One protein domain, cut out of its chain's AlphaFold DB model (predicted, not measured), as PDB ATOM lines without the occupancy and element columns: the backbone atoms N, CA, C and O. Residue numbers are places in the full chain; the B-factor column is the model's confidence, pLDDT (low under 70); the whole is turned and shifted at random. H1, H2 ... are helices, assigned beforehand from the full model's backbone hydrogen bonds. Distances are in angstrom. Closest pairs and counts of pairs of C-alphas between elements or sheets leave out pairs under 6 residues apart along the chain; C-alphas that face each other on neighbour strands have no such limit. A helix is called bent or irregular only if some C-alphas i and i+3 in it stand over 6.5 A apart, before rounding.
ATOM      1  N   LEU A   4       6.969 -41.760   1.963       84.69
ATOM      2  CA  LEU A   4       7.219 -42.039   3.379       84.69
ATOM      3  C   LEU A   4       5.936 -42.280   4.197       84.69
ATOM      4  O   LEU A   4       5.886 -43.156   5.049       84.69
ATOM      5  N   TRP A   5       4.874 -41.506   3.952       84.38
ATOM      6  CA  TRP A   5       3.633 -41.645   4.727       84.38
ATOM      7  C   TRP A   5       2.801 -42.853   4.301       84.38
ATOM      8  O   TRP A   5       1.986 -43.310   5.096       84.38
ATOM      9  N   ASN A   6       3.000 -43.358   3.079       82.94
ATOM     10  CA  ASN A   6       2.360 -44.594   2.630       82.94
ATOM     11  C   ASN A   6       2.943 -45.789   3.380       82.94
ATOM     12  O   ASN A   6       2.196 -46.640   3.841       82.94
ATOM     13  N   GLU A   7       4.265 -45.826   3.540       86.12
ATOM     14  CA  GLU A   7       4.946 -46.896   4.268       86.12
ATOM     15  C   GLU A   7       4.479 -46.965   5.728       86.12
ATOM     16  O   GLU A   7       4.104 -48.028   6.214       86.12
ATOM     17  N   VAL A   8       4.390 -45.813   6.399       84.88
ATOM     18  CA  VAL A   8       3.876 -45.738   7.776       84.88
ATOM     19  C   VAL A   8       2.415 -46.197   7.865       84.88
ATOM     20  O   VAL A   8       2.048 -46.873   8.821       84.88
ATOM     21  N   ASP A   9       1.575 -45.852   6.888       84.19
ATOM     22  CA  ASP A   9       0.163 -46.257   6.861       84.19
ATOM     23  C   ASP A   9      -0.008 -47.774   6.668       84.19
ATOM     24  O   ASP A   9      -0.880 -48.374   7.295       84.19
ATOM     25  N   VAL A  10       0.864 -48.394   5.861       83.75
ATOM     26  CA  VAL A  10       0.926 -49.854   5.673       83.75
ATOM     27  C   VAL A  10       1.370 -50.548   6.959       83.75
ATOM     28  O   VAL A  10       0.718 -51.492   7.390       83.75
ATOM     29  N   VAL A  11       2.433 -50.061   7.607       87.81
ATOM     30  CA  VAL A  11       2.955 -50.646   8.856       87.81
ATOM     31  C   VAL A  11       1.951 -50.543  10.008       87.81
ATOM     32  O   VAL A  11       1.898 -51.425  10.860       87.81
ATOM     33  N   LEU A  12       1.159 -49.469  10.055       84.06
ATOM     34  CA  LEU A  12       0.146 -49.268  11.093       84.06
ATOM     35  C   LEU A  12      -1.192 -49.962  10.787       84.06
ATOM     36  O   LEU A  12      -2.071 -49.941  11.645       84.06
ATOM     37  N   GLU A  13      -1.364 -50.526   9.586       84.25
ATOM     38  CA  GLU A  13      -2.601 -51.171   9.112       84.25
ATOM     39  C   GLU A  13      -3.860 -50.279   9.213       84.25
ATOM     40  O   GLU A  13      -4.992 -50.759   9.287       84.25
ATOM     41  N   VAL A  14      -3.691 -48.952   9.207       76.88
ATOM     42  CA  VAL A  14      -4.803 -47.989   9.330       76.88
ATOM     43  C   VAL A  14      -5.418 -47.663   7.962       76.88
ATOM     44  O   VAL A  14      -6.591 -47.276   7.902       76.88
ATOM     45  N   TYR A  15      -4.646 -47.830   6.876       72.50
ATOM     46  CA  TYR A  15      -5.012 -47.570   5.472       72.50
ATOM     47  C   TYR A  15      -5.717 -46.219   5.253       72.50
ATOM     48  O   TYR A  15      -6.568 -46.055   4.375       72.50
ATOM     49  N   ARG A  16      -5.398 -45.239   6.106       78.88
ATOM     50  CA  ARG A  16      -5.932 -43.877   6.084       78.88
ATOM     51  C   ARG A  16      -4.826 -42.906   6.468       78.88
ATOM     52  O   ARG A  16      -4.814 -42.352   7.573       78.88
ATOM     53  N   MET A  17      -3.956 -42.616   5.500       80.12
ATOM     54  CA  MET A  17      -2.880 -41.618   5.599       80.12
ATOM     55  C   MET A  17      -3.277 -40.314   6.306       80.12
ATOM     56  O   MET A  17      -2.488 -39.758   7.073       80.12
ATOM     57  N   ASP A  18      -4.475 -39.789   6.044       85.12
ATOM     58  CA  ASP A  18      -4.925 -38.521   6.628       85.12
ATOM     59  C   ASP A  18      -5.056 -38.598   8.149       85.12
ATOM     60  O   ASP A  18      -4.759 -37.631   8.853       85.12
ATOM     61  N   ILE A  19      -5.477 -39.751   8.668       84.88
ATOM     62  CA  ILE A  19      -5.632 -39.987  10.101       84.88
ATOM     63  C   ILE A  19      -4.263 -40.154  10.740       84.88
ATOM     64  O   ILE A  19      -3.999 -39.523  11.762       84.88
ATOM     65  N   VAL A  20      -3.368 -40.922  10.119       86.12
ATOM     66  CA  VAL A  20      -1.992 -41.108  10.600       86.12
ATOM     67  C   VAL A  20      -1.268 -39.761  10.699       86.12
ATOM     68  O   VAL A  20      -0.732 -39.421  11.753       86.12
ATOM     69  N   LYS A  21      -1.347 -38.926   9.655       88.00
ATOM     70  CA  LYS A  21      -0.747 -37.580   9.645       88.00
ATOM     71  C   LYS A  21      -1.342 -36.660  10.707       88.00
ATOM     72  O   LYS A  21      -0.600 -35.982  11.418       88.00
ATOM     73  N   LYS A  22      -2.675 -36.614  10.827       89.31
ATOM     74  CA  LYS A  22      -3.361 -35.785  11.836       89.31
ATOM     75  C   LYS A  22      -3.018 -36.234  13.256       89.31
ATOM     76  O   LYS A  22      -2.775 -35.395  14.124       89.31
ATOM     77  N   THR A  23      -2.951 -37.542  13.480       89.06
ATOM     78  CA  THR A  23      -2.617 -38.133  14.779       89.06
ATOM     79  C   THR A  23      -1.170 -37.836  15.149       89.06
ATOM     80  O   THR A  23      -0.921 -37.302  16.227       89.06
ATOM     81  N   PHE A  24      -0.224 -38.064  14.232       90.62
ATOM     82  CA  PHE A  24       1.182 -37.720  14.439       90.62
ATOM     83  C   PHE A  24       1.372 -36.226  14.711       90.62
ATOM     84  O   PHE A  24       2.066 -35.857  15.655       90.62
ATOM     85  N   LYS A  25       0.705 -35.355  13.943       91.62
ATOM     86  CA  LYS A  25       0.721 -33.907  14.191       91.62
ATOM     87  C   LYS A  25       0.238 -33.580  15.605       91.62
ATOM     88  O   LYS A  25       0.903 -32.832  16.308       91.62
ATOM     89  N   THR A  26      -0.870 -34.176  16.036       93.25
ATOM     90  CA  THR A  26      -1.439 -33.953  17.374       93.25
ATOM     91  C   THR A  26      -0.486 -34.418  18.480       93.25
ATOM     92  O   THR A  26      -0.293 -33.710  19.467       93.25
ATOM     93  N   LEU A  27       0.149 -35.581  18.302       92.75
ATOM     94  CA  LEU A  27       1.156 -36.112  19.225       92.75
ATOM     95  C   LEU A  27       2.382 -35.196  19.312       92.75
ATOM     96  O   LEU A  27       2.792 -34.826  20.410       92.75
ATOM     97  N   ARG A  28       2.927 -34.784  18.163       92.50
ATOM     98  CA  ARG A  28       4.068 -33.869  18.086       92.50
ATOM     99  C   ARG A  28       3.746 -32.522  18.726       92.50
ATOM    100  O   ARG A  28       4.533 -32.027  19.522       92.50
ATOM    101  N   ASP A  29       2.600 -31.933  18.403       91.06
ATOM    102  CA  ASP A  29       2.211 -30.622  18.925       91.06
ATOM    103  C   ASP A  29       2.034 -30.672  20.456       91.06
ATOM    104  O   ASP A  29       2.430 -29.741  21.158       91.06
ATOM    105  N   ARG A  30       1.515 -31.783  21.004       92.00
ATOM    106  CA  ARG A  30       1.473 -32.011  22.457       92.00
ATOM    107  C   ARG A  30       2.870 -32.183  23.060       92.00
ATOM    108  O   ARG A  30       3.137 -31.607  24.109       92.00
ATOM    109  N   PHE A  31       3.753 -32.927  22.398       91.75
ATOM    110  CA  PHE A  31       5.143 -33.099  22.827       91.75
ATOM    111  C   PHE A  31       5.891 -31.761  22.913       91.75
ATOM    112  O   PHE A  31       6.537 -31.489  23.922       91.75
ATOM    113  N   VAL A  32       5.738 -30.889  21.910       90.19
ATOM    114  CA  VAL A  32       6.360 -29.550  21.896       90.19
ATOM    115  C   VAL A  32       5.902 -28.714  23.094       90.19
ATOM    116  O   VAL A  32       6.726 -28.111  23.771       90.19
ATOM    117  N   ARG A  33       4.599 -28.716  23.408       88.69
ATOM    118  CA  ARG A  33       4.068 -27.983  24.573       88.69
ATOM    119  C   ARG A  33       4.660 -28.476  25.890       88.69
ATOM    120  O   ARG A  33       5.034 -27.663  26.726       88.69
ATOM    121  N   LEU A  34       4.776 -29.794  26.050       87.94
ATOM    122  CA  LEU A  34       5.368 -30.392  27.248       87.94
ATOM    123  C   LEU A  34       6.864 -30.070  27.371       87.94
ATOM    124  O   LEU A  34       7.337 -29.821  28.477       87.94
ATOM    125  N   LEU A  35       7.603 -30.014  26.257       86.81
ATOM    126  CA  LEU A  35       8.995 -29.542  26.252       86.81
ATOM    127  C   LEU A  35       9.105 -28.068  26.667       86.81
ATOM    128  O   LEU A  35       9.976 -27.713  27.464       86.81
ATOM    129  N   ASP A  36       8.211 -27.211  26.173       84.44
ATOM    130  CA  ASP A  36       8.175 -25.802  26.566       84.44
ATOM    131  C   ASP A  36       7.883 -25.650  28.065       84.44
ATOM    132  O   ASP A  36       8.528 -24.848  28.741       84.44
ATOM    133  N   GLU A  37       6.940 -26.421  28.607       84.06
ATOM    134  CA  GLU A  37       6.636 -26.463  30.042       84.06
ATOM    135  C   GLU A  37       7.831 -26.965  30.867       84.06
ATOM    136  O   GLU A  37       8.191 -26.334  31.862       84.06
ATOM    137  N   GLU A  38       8.510 -28.028  30.422       82.00
ATOM    138  CA  GLU A  38       9.738 -28.530  31.052       82.00
ATOM    139  C   GLU A  38      10.817 -27.434  31.114       82.00
ATOM    140  O   GLU A  38      11.431 -27.204  32.160       82.00
ATOM    141  N   SER A  39      11.024 -26.717  30.006       78.88
ATOM    142  CA  SER A  39      12.022 -25.646  29.917       78.88
ATOM    143  C   SER A  39      11.694 -24.450  30.822       78.88
ATOM    144  O   SER A  39      12.591 -23.868  31.436       78.88
ATOM    145  N   LYS A  40      10.406 -24.105  30.959       74.38
ATOM    146  CA  LYS A  40       9.931 -23.015  31.822       74.38
ATOM    147  C   LYS A  40      10.044 -23.376  33.297       74.38
ATOM    148  O   LYS A  40      10.450 -22.532  34.090       74.38
ATOM    149  N   SER A  41       9.747 -24.615  33.671       67.94
ATOM    150  CA  SER A  41       9.833 -25.038  35.070       67.94
ATOM    151  C   SER A  41      11.266 -25.199  35.561       67.94
ATOM    152  O   SER A  41      11.540 -24.843  36.702       67.94
ATOM    153  N   LYS A  42      12.217 -25.582  34.695       64.12
ATOM    154  CA  LYS A  42      13.661 -25.525  35.016       64.12
ATOM    155  C   LYS A  42      14.138 -24.113  35.386       64.12
ATOM    156  O   LYS A  42      15.136 -23.964  36.083       64.12
ATOM    157  N   ARG A  43      13.429 -23.072  34.938       60.59
ATOM    158  CA  ARG A  43      13.718 -21.669  35.265       60.59
ATOM    159  C   ARG A  43      13.115 -21.222  36.607       60.59
ATOM    160  O   ARG A  43      13.541 -20.195  37.132       60.59
ATOM    161  N   SER A  44      12.174 -21.975  37.176       55.06
ATOM    162  CA  SER A  44      11.374 -21.575  38.340       55.06
ATOM    163  C   SER A  44      11.703 -22.404  39.584       55.06
ATOM    164  O   SER A  44      10.943 -23.283  39.958       55.06
ATOM    165  N   VAL A  52       6.948 -35.050  33.745       68.31
ATOM    166  CA  VAL A  52       5.995 -35.033  32.628       68.31
ATOM    167  C   VAL A  52       5.277 -36.386  32.584       68.31
ATOM    168  O   VAL A  52       5.799 -37.369  32.066       68.31
ATOM    169  N   GLU A  53       4.070 -36.441  33.146       78.81
ATOM    170  CA  GLU A  53       3.225 -37.639  33.216       78.81
ATOM    171  C   GLU A  53       2.473 -37.854  31.892       78.81
ATOM    172  O   GLU A  53       1.246 -37.791  31.798       78.81
ATOM    173  N   TRP A  54       3.208 -38.057  30.801       87.62
ATOM    174  CA  TRP A  54       2.583 -38.437  29.542       87.62
ATOM    175  C   TRP A  54       3.227 -39.686  28.969       87.62
ATOM    176  O   TRP A  54       4.396 -39.685  28.603       87.62
ATOM    177  N   LYS A  55       2.431 -40.755  28.841       88.56
ATOM    178  CA  LYS A  55       2.894 -42.087  28.414       88.56
ATOM    179  C   LYS A  55       3.678 -42.116  27.097       88.56
ATOM    180  O   LYS A  55       4.526 -42.977  26.912       88.56
ATOM    181  N   TYR A  56       3.393 -41.187  26.185       88.00
ATOM    182  CA  TYR A  56       4.055 -41.113  24.881       88.00
ATOM    183  C   TYR A  56       5.258 -40.167  24.874       88.00
ATOM    184  O   TYR A  56       5.941 -40.064  23.862       88.00
ATOM    185  N   PHE A  57       5.532 -39.476  25.981       87.00
ATOM    186  CA  PHE A  57       6.597 -38.482  26.051       87.00
ATOM    187  C   PHE A  57       7.972 -39.107  25.805       87.00
ATOM    188  O   PHE A  57       8.670 -38.678  24.892       87.00
ATOM    189  N   SER A  58       8.310 -40.181  26.526       86.94
ATOM    190  CA  SER A  58       9.568 -40.919  26.333       86.94
ATOM    191  C   SER A  58       9.677 -41.531  24.934       86.94
ATOM    192  O   SER A  58      10.752 -41.567  24.350       86.94
ATOM    193  N   GLN A  59       8.555 -41.964  24.350       90.19
ATOM    194  CA  GLN A  59       8.532 -42.515  22.990       90.19
ATOM    195  C   GLN A  59       8.766 -41.450  21.912       90.19
ATOM    196  O   GLN A  59       9.220 -41.781  20.823       90.19
ATOM    197  N   LEU A  60       8.461 -40.181  22.198       90.69
ATOM    198  CA  LEU A  60       8.638 -39.044  21.288       90.69
ATOM    199  C   LEU A  60       9.936 -38.270  21.559       90.69
ATOM    200  O   LEU A  60      10.214 -37.292  20.867       90.69
ATOM    201  N   GLU A  61      10.760 -38.713  22.511       89.25
ATOM    202  CA  GLU A  61      11.993 -38.023  22.900       89.25
ATOM    203  C   GLU A  61      13.002 -37.914  21.745       89.25
ATOM    204  O   GLU A  61      13.730 -36.926  21.647       89.25
ATOM    205  N   PHE A  62      12.969 -38.848  20.789       90.56
ATOM    206  CA  PHE A  62      13.782 -38.778  19.569       90.56
ATOM    207  C   PHE A  62      13.514 -37.520  18.721       90.56
ATOM    208  O   PHE A  62      14.356 -37.135  17.912       90.56
ATOM    209  N   LEU A  63      12.364 -36.854  18.896       89.75
ATOM    210  CA  LEU A  63      12.037 -35.602  18.210       89.75
ATOM    211  C   LEU A  63      12.710 -34.384  18.844       89.75
ATOM    212  O   LEU A  63      12.757 -33.326  18.212       89.75
ATOM    213  N   ARG A  64      13.258 -34.503  20.058       87.25
ATOM    214  CA  ARG A  64      13.873 -33.393  20.796       87.25
ATOM    215  C   ARG A  64      14.915 -32.619  19.972       87.25
ATOM    216  O   ARG A  64      14.757 -31.405  19.877       87.25
ATOM    217  N   PRO A  65      15.870 -33.250  19.253       83.25
ATOM    218  CA  PRO A  65      16.860 -32.522  18.448       83.25
ATOM    219  C   PRO A  65      16.260 -31.722  17.281       83.25
ATOM    220  O   PRO A  65      16.900 -30.803  16.771       83.25
ATOM    221  N   SER A  66      15.058 -32.099  16.828       84.38
ATOM    222  CA  SER A  66      14.338 -31.427  15.737       84.38
ATOM    223  C   SER A  66      13.412 -30.307  16.212       84.38
ATOM    224  O   SER A  66      13.092 -29.410  15.436       84.38
ATOM    225  N   VAL A  67      12.967 -30.372  17.469       81.81
ATOM    226  CA  VAL A  67      11.993 -29.447  18.061       81.81
ATOM    227  C   VAL A  67      12.685 -28.379  18.909       81.81
ATOM    228  O   VAL A  67      12.193 -27.257  19.000       81.81
ATOM    229  N   GLU A  68      13.823 -28.702  19.523       76.19
ATOM    230  CA  GLU A  68      14.551 -27.777  20.384       76.19
ATOM    231  C   GLU A  68      15.135 -26.606  19.582       76.19
ATOM    232  O   GLU A  68      15.777 -26.771  18.540       76.19
TER     233      GLU A  68
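AT A GLANCE: This is residues 4 to 44 and 52 to 68 of the 172 residues of the protein "Transcription factor adf-1-like protein" of Temnothorax longispinosus (UniProt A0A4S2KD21). One long helix, H2, makes the length of a loose rod, and two short helices, H1 and H3, are set crosswise to it on the same side, H1 making a corner with its first end and H3 lying across its middle. H1 and H3 have no contact with each other, and residues 39 to 44, of which 39 to 41 belong to H2, stick out at the far end. The printed part has 58 residues with three named helices, in the order H1, H2, H3, and no named strand; the class is all helix. The whole is loose, with a radius of gyration of the C-alphas of 13.8 A, and the C-alphas span 45 by 20 by 16 A.

HOW THE PARTS SIT: H1, residues 4 to 11, and H2, residues 17 to 41, touch, and their closest C-alphas, those of Asp 9 and Met 17, are 5.7 A apart. H2 touches H1 with residues 17 to 21 alone. The lines of H1 and H2 stand at 77 degrees, about perpendicular. H2 and H3, residues 58 to 67, only just touch, with 3 pairs of C-alphas within 8 A; the closest are those of Val 32 and Val 67, 6.8 A apart. H2 touches H3 with residues 28 to 32 alone. Their lines stand at 81 degrees, about perpendicular, and their centres are 9.9 A apart. H1 and H3 are apart. In H1 and H2 every O i to N i+4 pair is within hydrogen-bond range; in H3 1 of 6 is, beside 5 of 7 O i to N i+3 pairs.

IN THESE COORDINATES: H1 runs from Leu 4, with its C-alpha at (7.219, -42.039, 3.379), to Val 11, 11.1 A from first to last C-alpha. H2 runs from Met 17 to Ser 41, 36.1 A from C-alpha 17 at (-2.880, -41.618, 5.599) to C-alpha 41 at (9.833, -25.038, 35.070). H3 runs from Ser 58 to Val 67, 14.3 A, and ends with C-alpha 67 at (11.993, -29.447, 18.061). H3 is irregular: C-alphas 59 and 62 are 7.3 A apart, where about 5 A is found in a regular helix, and its line is a rough one.

THE WHOLE: The two C-alphas farthest apart are those of Tyr 15 and Ser 44, at 45.0 A. The link from H1 to H2, 5 residues, is tight. The link from H2 to H3 runs across the cut: residues 45 to 51 are not printed, and C-alphas 44 and 52 are 15.6 A apart. The mean pLDDT of the printed part is 83.9, and residues 41 to 44 and residue 52 are under 70.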